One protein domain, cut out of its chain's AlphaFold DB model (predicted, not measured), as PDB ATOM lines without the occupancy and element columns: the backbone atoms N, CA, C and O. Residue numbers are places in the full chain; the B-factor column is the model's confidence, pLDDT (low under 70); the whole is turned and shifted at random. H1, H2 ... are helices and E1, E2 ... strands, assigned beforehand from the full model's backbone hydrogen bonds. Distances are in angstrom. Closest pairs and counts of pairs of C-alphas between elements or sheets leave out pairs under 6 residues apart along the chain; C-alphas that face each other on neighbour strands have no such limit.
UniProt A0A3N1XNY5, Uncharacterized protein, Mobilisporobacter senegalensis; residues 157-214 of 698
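Overview. This is residues 157 to 214 of the 698 residues of an uncharacterized protein of Mobilisporobacter senegalensis (UniProt A0A3N1XNY5). With little regular structure, this is a long, thin domain: a small sheet, E1 to E3, with loop 169 to 182 at one end, and the short helix H1 and looped stretch 194 to 214 toward the other. The printed part has 58 residues, 17 in named elements: E1, E2, E3, H1, mixed class. The sheet, order E1 - E2 - E3, is an antiparallel meander, each strand the neighbour of the one before. It is loose, radius of gyration of the C-alphas 13.4 A, spanning 41 by 20 by 11 A.

Along the chain. E1, residues 157 to 159, starts at C-alpha (29.755, -86.081, -11.136) and measures 7.3 A; E2, 165 to 168, 9.9 A; E3, 183 to 185, 6.3 A. H1, 187 to 193, 9.9 A, ends at C-alpha (36.128, -102.092, -7.383).

Arrangement. Hairpin E1 and E2 has N 158 and O 166 within hydrogen-bond range, 3.0 A. Hairpin E2 and E3 has N 167 and O 183, 2.9 A. H1, with every O i to N i+4 pair within range, is not on the sheet.

Size, cuts and confidence. The printed part has no cut. The link E2 to E3 is long. Residue 175 is under pLDDT 70.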
ATOM      1  N   ILE A 157      30.316 -84.875 -11.747       92.31
ATOM      2  CA  ILE A 157      29.755 -86.081 -11.136       92.31
ATOM      3  C   ILE A 157      28.467 -85.747 -10.379       92.31
ATOM      4  O   ILE A 157      28.322 -84.642  -9.855       92.31
ATOM      5  N   ALA A 158      27.553 -86.709 -10.279       92.69
ATOM      6  CA  ALA A 158      26.349 -86.609  -9.454       92.69
ATOM      7  C   ALA A 158      25.907 -87.985  -8.937       92.69
ATOM      8  O   ALA A 158      26.603 -88.987  -9.114       92.69
ATOM      9  N   LYS A 159      24.743 -88.040  -8.285       92.50
ATOM     10  CA  LYS A 159      24.094 -89.291  -7.881       92.50
ATOM     11  C   LYS A 159      22.772 -89.460  -8.615       92.50
ATOM     12  O   LYS A 159      21.987 -88.519  -8.703       92.50
ATOM     13  N   TRP A 160      22.526 -90.673  -9.084       90.81
ATOM     14  CA  TRP A 160      21.212 -91.103  -9.546       90.81
ATOM     15  C   TRP A 160      20.250 -91.262  -8.362       90.81
ATOM     16  O   TRP A 160      20.676 -91.368  -7.210       90.81
ATOM     17  N   ALA A 161      18.943 -91.309  -8.642       90.06
ATOM     18  CA  ALA A 161      17.909 -91.475  -7.615       90.06
ATOM     19  C   ALA A 161      18.049 -92.783  -6.808       90.06
ATOM     20  O   ALA A 161      17.660 -92.834  -5.647       90.06
ATOM     21  N   ASP A 162      18.646 -93.820  -7.402       88.12
ATOM     22  CA  ASP A 162      18.975 -95.092  -6.745       88.12
ATOM     23  C   ASP A 162      20.315 -95.064  -5.981       88.12
ATOM     24  O   ASP A 162      20.736 -96.069  -5.414       88.12
ATOM     25  N   GLY A 163      20.997 -93.917  -5.947       90.06
ATOM     26  CA  GLY A 163      22.274 -93.721  -5.266       90.06
ATOM     27  C   GLY A 163      23.514 -94.054  -6.101       90.06
ATOM     28  O   GLY A 163      24.619 -93.768  -5.635       90.06
ATOM     29  N   ALA A 164      23.368 -94.588  -7.319       92.81
ATOM     30  CA  ALA A 164      24.493 -94.876  -8.212       92.81
ATOM     31  C   ALA A 164      25.254 -93.599  -8.616       92.81
ATOM     32  O   ALA A 164      24.686 -92.503  -8.647       92.81
ATOM     33  N   LEU A 165      26.535 -93.728  -8.969       94.94
ATOM     34  CA  LEU A 165      27.360 -92.592  -9.390       94.94
ATOM     35  C   LEU A 165      27.081 -92.249 -10.862       94.94
ATOM     36  O   LEU A 165      27.175 -93.107 -11.741       94.94
ATOM     37  N   ALA A 166      26.751 -90.988 -11.130       93.25
ATOM     38  CA  ALA A 166      26.689 -90.425 -12.473       93.25
ATOM     39  C   ALA A 166      28.025 -89.750 -12.794       93.25
ATOM     40  O   ALA A 166      28.500 -88.923 -12.014       93.25
ATOM     41  N   VAL A 167      28.620 -90.094 -13.934       92.62
ATOM     42  CA  VAL A 167      29.854 -89.487 -14.440       92.62
ATOM     43  C   VAL A 167      29.541 -88.772 -15.748       92.62
ATOM     44  O   VAL A 167      29.013 -89.380 -16.679       92.62
ATOM     45  N   TYR A 168      29.882 -87.486 -15.823       90.50
ATOM     46  CA  TYR A 168      29.658 -86.659 -17.007       90.50
ATOM     47  C   TYR A 168      30.944 -86.580 -17.833       90.50
ATOM     48  O   TYR A 168      31.843 -85.803 -17.489       90.50
ATOM     49  N   PRO A 169      31.084 -87.376 -18.908       86.81
ATOM     50  CA  PRO A 169      32.281 -87.327 -19.731       86.81
ATOM     51  C   PRO A 169      32.401 -85.974 -20.440       86.81
ATOM     52  O   PRO A 169      31.424 -85.244 -20.620       86.81
ATOM     53  N   GLU A 170      33.623 -85.636 -20.834       81.50
ATOM     54  CA  GLU A 170      33.876 -84.487 -21.699       81.50
ATOM     55  C   GLU A 170      33.260 -84.708 -23.087       81.50
ATOM     56  O   GLU A 170      33.072 -85.843 -23.536       81.50
ATOM     57  N   LYS A 171      32.969 -83.606 -23.786       77.94
ATOM     58  CA  LYS A 171      32.399 -83.661 -25.134       77.94
ATOM     59  C   LYS A 171      33.393 -84.274 -26.124       77.94
ATOM     60  O   LYS A 171      34.572 -83.922 -26.135       77.94
ATOM     61  N   GLY A 172      32.898 -85.163 -26.978       75.06
ATOM     62  CA  GLY A 172      33.681 -85.834 -28.016       75.06
ATOM     63  C   GLY A 172      32.857 -86.917 -28.703       75.06
ATOM     64  O   GLY A 172      31.933 -86.604 -29.442       75.06
ATOM     65  N   TYR A 173      33.156 -88.190 -28.420       72.00
ATOM     66  CA  TYR A 173      32.363 -89.342 -28.893       72.00
ATOM     67  C   TYR A 173      30.942 -89.401 -28.317       72.00
ATOM     68  O   TYR A 173      30.061 -90.036 -28.889       72.00
ATOM     69  N   GLN A 174      30.730 -88.769 -27.165       72.88
ATOM     70  CA  GLN A 174      29.427 -88.580 -26.543       72.88
ATOM     71  C   GLN A 174      29.181 -87.076 -26.422       72.88
ATOM     72  O   GLN A 174      30.127 -86.286 -26.330       72.88
ATOM     73  N   LYS A 175      27.906 -86.678 -26.444       69.19
ATOM     74  CA  LYS A 175      27.511 -85.264 -26.420       69.19
ATOM     75  C   LYS A 175      27.965 -84.569 -25.123       69.19
ATOM     76  O   LYS A 175      28.287 -83.385 -25.196       69.19
ATOM     77  N   GLY A 176      28.134 -85.332 -24.033       72.94
ATOM     78  CA  GLY A 176      28.837 -84.978 -22.794       72.94
ATOM     79  C   GLY A 176      28.092 -83.945 -21.943       72.94
ATOM     80  O   GLY A 176      27.437 -83.050 -22.469       72.94
ATOM     81  N   GLY A 177      28.226 -84.030 -20.617       72.50
ATOM     82  CA  GLY A 177      27.488 -83.182 -19.669       72.50
ATOM     83  C   GLY A 177      26.165 -83.789 -19.177       72.50
ATOM     84  O   GLY A 177      25.736 -84.850 -19.632       72.50
ATOM     85  N   ALA A 178      25.537 -83.119 -18.205       76.19
ATOM     86  CA  ALA A 178      24.281 -83.569 -17.606       76.19
ATOM     87  C   ALA A 178      23.143 -83.590 -18.647       76.19
ATOM     88  O   ALA A 178      22.932 -82.607 -19.356       76.19
ATOM     89  N   GLY A 179      22.423 -84.708 -18.743       73.50
ATOM     90  CA  GLY A 179      21.352 -84.950 -19.720       73.50
ATOM     91  C   GLY A 179      21.812 -85.294 -21.144       73.50
ATOM     92  O   GLY A 179      20.977 -85.626 -21.980       73.50
ATOM     93  N   ASP A 180      23.120 -85.275 -21.421       70.12
ATOM     94  CA  ASP A 180      23.694 -85.327 -22.775       70.12
ATOM     95  C   ASP A 180      24.598 -86.567 -23.003       70.12
ATOM     96  O   ASP A 180      25.544 -86.551 -23.789       70.12
ATOM     97  N   GLY A 181      24.293 -87.685 -22.337       74.44
ATOM     98  CA  GLY A 181      25.048 -88.944 -22.449       74.44
ATOM     99  C   GLY A 181      25.951 -89.181 -21.242       74.44
ATOM    100  O   GLY A 181      27.166 -89.014 -21.304       74.44
ATOM    101  N   GLU A 182      25.324 -89.559 -20.131       86.81
ATOM    102  CA  GLU A 182      25.967 -89.777 -18.836       86.81
ATOM    103  C   GLU A 182      26.389 -91.241 -18.676       86.81
ATOM    104  O   GLU A 182      25.682 -92.160 -19.099       86.81
ATOM    105  N   ILE A 183      27.515 -91.479 -18.005       90.00
ATOM    106  CA  ILE A 183      27.944 -92.832 -17.649       90.00
ATOM    107  C   ILE A 183      27.414 -93.140 -16.250       90.00
ATOM    108  O   ILE A 183      27.804 -92.507 -15.267       90.00
ATOM    109  N   LYS A 184      26.533 -94.138 -16.148       92.19
ATOM    110  CA  LYS A 184      26.068 -94.663 -14.861       92.19
ATOM    111  C   LYS A 184      27.018 -95.749 -14.366       92.19
ATOM    112  O   LYS A 184      27.091 -96.830 -14.949       92.19
ATOM    113  N   VAL A 185      27.707 -95.483 -13.260       95.44
ATOM    114  CA  VAL A 185      28.475 -96.494 -12.526       95.44
ATOM    115  C   VAL A 185      27.559 -97.067 -11.449       95.44
ATOM    116  O   VAL A 185      27.288 -96.420 -10.436       95.44
ATOM    117  N   THR A 186      27.021 -98.261 -11.707       95.44
ATOM    118  CA  THR A 186      26.089 -98.927 -10.787       95.44
ATOM    119  C   THR A 186      26.773 -99.289  -9.470       95.44
ATOM    120  O   THR A 186      27.992 -99.468  -9.418       95.44
ATOM    121  N   THR A 187      25.982 -99.435  -8.407       93.94
ATOM    122  CA  THR A 187      26.471 -99.859  -7.090       93.94
ATOM    123  C   THR A 187      27.267-101.163  -7.173       93.94
ATOM    124  O   THR A 187      28.368-101.215  -6.639       93.94
ATOM    125  N   ASP A 188      26.817-102.151  -7.954       94.31
ATOM    126  CA  ASP A 188      27.548-103.412  -8.168       94.31
ATOM    127  C   ASP A 188      28.950-103.200  -8.759       94.31
ATOM    128  O   ASP A 188      29.905-103.884  -8.389       94.31
ATOM    129  N   LYS A 189      29.108-102.235  -9.676       96.38
ATOM    130  CA  LYS A 189      30.422-101.903 -10.242       96.38
ATOM    131  C   LYS A 189      31.313-101.221  -9.212       96.38
ATOM    132  O   LYS A 189      32.493-101.558  -9.139       96.38
ATOM    133  N   LEU A 190      30.753-100.336  -8.386       95.00
ATOM    134  CA  LEU A 190      31.481 -99.735  -7.266       95.00
ATOM    135  C   LEU A 190      31.912-100.797  -6.247       95.00
ATOM    136  O   LEU A 190      33.069-100.799  -5.853       95.00
ATOM    137  N   GLN A 191      31.045-101.750  -5.901       95.25
ATOM    138  CA  GLN A 191      31.370-102.863  -5.001       95.25
ATOM    139  C   GLN A 191      32.404-103.827  -5.589       95.25
ATOM    140  O   GLN A 191      33.226-104.370  -4.861       95.25
ATOM    141  N   SER A 192      32.407-104.024  -6.913       95.00
ATOM    142  CA  SER A 192      33.440-104.833  -7.572       95.00
ATOM    143  C   SER A 192      34.827-104.186  -7.529       95.00
ATOM    144  O   SER A 192      35.829-104.896  -7.522       95.00
ATOM    145  N   ALA A 193      34.885-102.849  -7.499       96.00
ATOM    146  CA  ALA A 193      36.128-102.092  -7.383       96.00
ATOM    147  C   ALA A 193      36.552-101.888  -5.919       96.00
ATOM    148  O   ALA A 193      37.746-101.882  -5.632       96.00
ATOM    149  N   GLU A 194      35.587-101.748  -5.008       97.00
ATOM    150  CA  GLU A 194      35.785-101.592  -3.567       97.00
ATOM    151  C   GLU A 194      34.940-102.626  -2.798       97.00
ATOM    152  O   GLU A 194      33.793-102.344  -2.425       97.00
ATOM    153  N   PRO A 195      35.487-103.829  -2.541       94.44
ATOM    154  CA  PRO A 195      34.781-104.882  -1.814       94.44
ATOM    155  C   PRO A 195      34.372-104.493  -0.388       94.44
ATOM    156  O   PRO A 195      33.479-105.124   0.175       94.44
ATOM    157  N   ALA A 196      34.986-103.466   0.216       96.00
ATOM    158  CA  ALA A 196      34.594-102.971   1.534       96.00
ATOM    159  C   ALA A 196      33.326-102.096   1.511       96.00
ATOM    160  O   ALA A 196      32.796-101.793   2.584       96.00
ATOM    161  N   LEU A 197      32.800-101.719   0.333       96.06
ATOM    162  CA  LEU A 197      31.523-101.009   0.172       96.06
ATOM    163  C   LEU A 197      30.331-101.961   0.387       96.06
ATOM    164  O   LEU A 197      29.509-102.211  -0.492       96.06
ATOM    165  N   ILE A 198      30.226-102.511   1.588       94.75
ATOM    166  CA  ILE A 198      29.168-103.434   1.999       94.75
ATOM    167  C   ILE A 198      28.401-102.866   3.186       94.75
ATOM    168  O   ILE A 198      28.912-102.063   3.965       94.75
ATOM    169  N   SER A 199      27.154-103.311   3.335       94.00
ATOM    170  CA  SER A 199      26.236-102.799   4.354       94.00
ATOM    171  C   SER A 199      26.819-102.861   5.775       94.00
ATOM    172  O   SER A 199      26.664-101.911   6.540       94.00
ATOM    173  N   SER A 200      27.544-103.932   6.114       91.81
ATOM    174  CA  SER A 200      28.118-104.151   7.450       91.81
ATOM    175  C   SER A 200      29.240-103.184   7.828       91.81
ATOM    176  O   SER A 200      29.573-103.096   9.004       91.81
ATOM    177  N   ASN A 201      29.808-102.456   6.861       93.25
ATOM    178  CA  ASN A 201      30.869-101.472   7.092       93.25
ATOM    179  C   ASN A 201      30.333-100.032   7.155       93.25
ATOM    180  O   ASN A 201      31.071 -99.098   7.463       93.25
ATOM    181  N   ILE A 202      29.049 -99.828   6.850       92.94
ATOM    182  CA  ILE A 202      28.417 -98.510   6.795       92.94
ATOM    183  C   ILE A 202      27.492 -98.370   8.004       92.94
ATOM    184  O   ILE A 202      26.686 -99.255   8.295       92.94
ATOM    185  N   LYS A 203      27.596 -97.241   8.712       89.50
ATOM    186  CA  LYS A 203      26.771 -96.935   9.890       89.50
ATOM    187  C   LYS A 203      25.277 -97.030   9.558       89.50
ATOM    188  O   LYS A 203      24.830 -96.472   8.557       89.50
ATOM    189  N   SER A 204      24.506 -97.683  10.427       88.62
ATOM    190  CA  SER A 204      23.048 -97.754  10.295       88.62
ATOM    191  C   SER A 204      22.420 -96.359  10.168       88.62
ATOM    192  O   SER A 204      22.807 -95.423  10.871       88.62
ATOM    193  N   GLY A 205      21.481 -96.214   9.230       88.69
ATOM    194  CA  GLY A 205      20.856 -94.935   8.870       88.69
ATOM    195  C   GLY A 205      21.656 -94.070   7.884       88.69
ATOM    196  O   GLY A 205      21.169 -93.021   7.471       88.69
ATOM    197  N   VAL A 206      22.854 -94.498   7.469       92.56
ATOM    198  CA  VAL A 206      23.664 -93.840   6.429       92.56
ATOM    199  C   VAL A 206      23.632 -94.677   5.147       92.56
ATOM    200  O   VAL A 206      23.642 -95.904   5.206       92.56
ATOM    201  N   SER A 207      23.607 -94.027   3.982       92.62
ATOM    202  CA  SER A 207      23.739 -94.684   2.675       92.62
ATOM    203  C   SER A 207      24.927 -94.115   1.904       92.62
ATOM    204  O   SER A 207      25.062 -92.895   1.765       92.62
ATOM    205  N   ILE A 208      25.790 -94.997   1.396       94.06
ATOM    206  CA  ILE A 208      26.943 -94.639   0.562       94.06
ATOM    207  C   ILE A 208      26.763 -95.311  -0.800       94.06
ATOM    208  O   ILE A 208      26.707 -96.532  -0.897       94.06
ATOM    209  N   TYR A 209      26.625 -94.499  -1.851       94.19
ATOM    210  CA  TYR A 209      26.389 -94.939  -3.235       94.19
ATOM    211  C   TYR A 209      25.263 -95.982  -3.413       94.19
ATOM    212  O   TYR A 209      25.393 -96.930  -4.186       94.19
ATOM    213  N   GLY A 210      24.162 -95.828  -2.667       92.00
ATOM    214  CA  GLY A 210      23.014 -96.740  -2.712       92.00
ATOM    215  C   GLY A 210      23.111 -97.935  -1.756       92.00
ATOM    216  O   GLY A 210      22.104 -98.592  -1.509       92.00
ATOM    217  N   VAL A 211      24.272 -98.186  -1.137       95.25
ATOM    218  CA  VAL A 211      24.423 -99.226  -0.110       95.25
ATOM    219  C   VAL A 211      23.991 -98.671   1.244       95.25
ATOM    220  O   VAL A 211      24.667 -97.822   1.829       95.25
ATOM    221  N   ALA A 212      22.853 -99.150   1.745       94.19
ATOM    222  CA  ALA A 212      22.361 -98.810   3.076       94.19
ATOM    223  C   ALA A 212      23.197 -99.495   4.165       94.19
ATOM    224  O   ALA A 212      23.482-100.694   4.084       94.19
ATOM    225  N   GLY A 213      23.576 -98.743   5.194       93.81
ATOM    226  CA  GLY A 213      24.346 -99.257   6.315       93.81
ATOM    227  C   GLY A 213      23.540-100.114   7.279       93.81
ATOM    228  O   GLY A 213      22.387 -99.814   7.583       93.81
ATOM    229  N   SER A 214      24.180-101.167   7.784       92.06
ATOM    230  CA  SER A 214      23.677-102.048   8.846       92.06
ATOM    231  C   SER A 214      24.623-102.135  10.042       92.06
ATOM    232  O   SER A 214      24.295-102.793  11.028       92.06
TER     233      SER A 214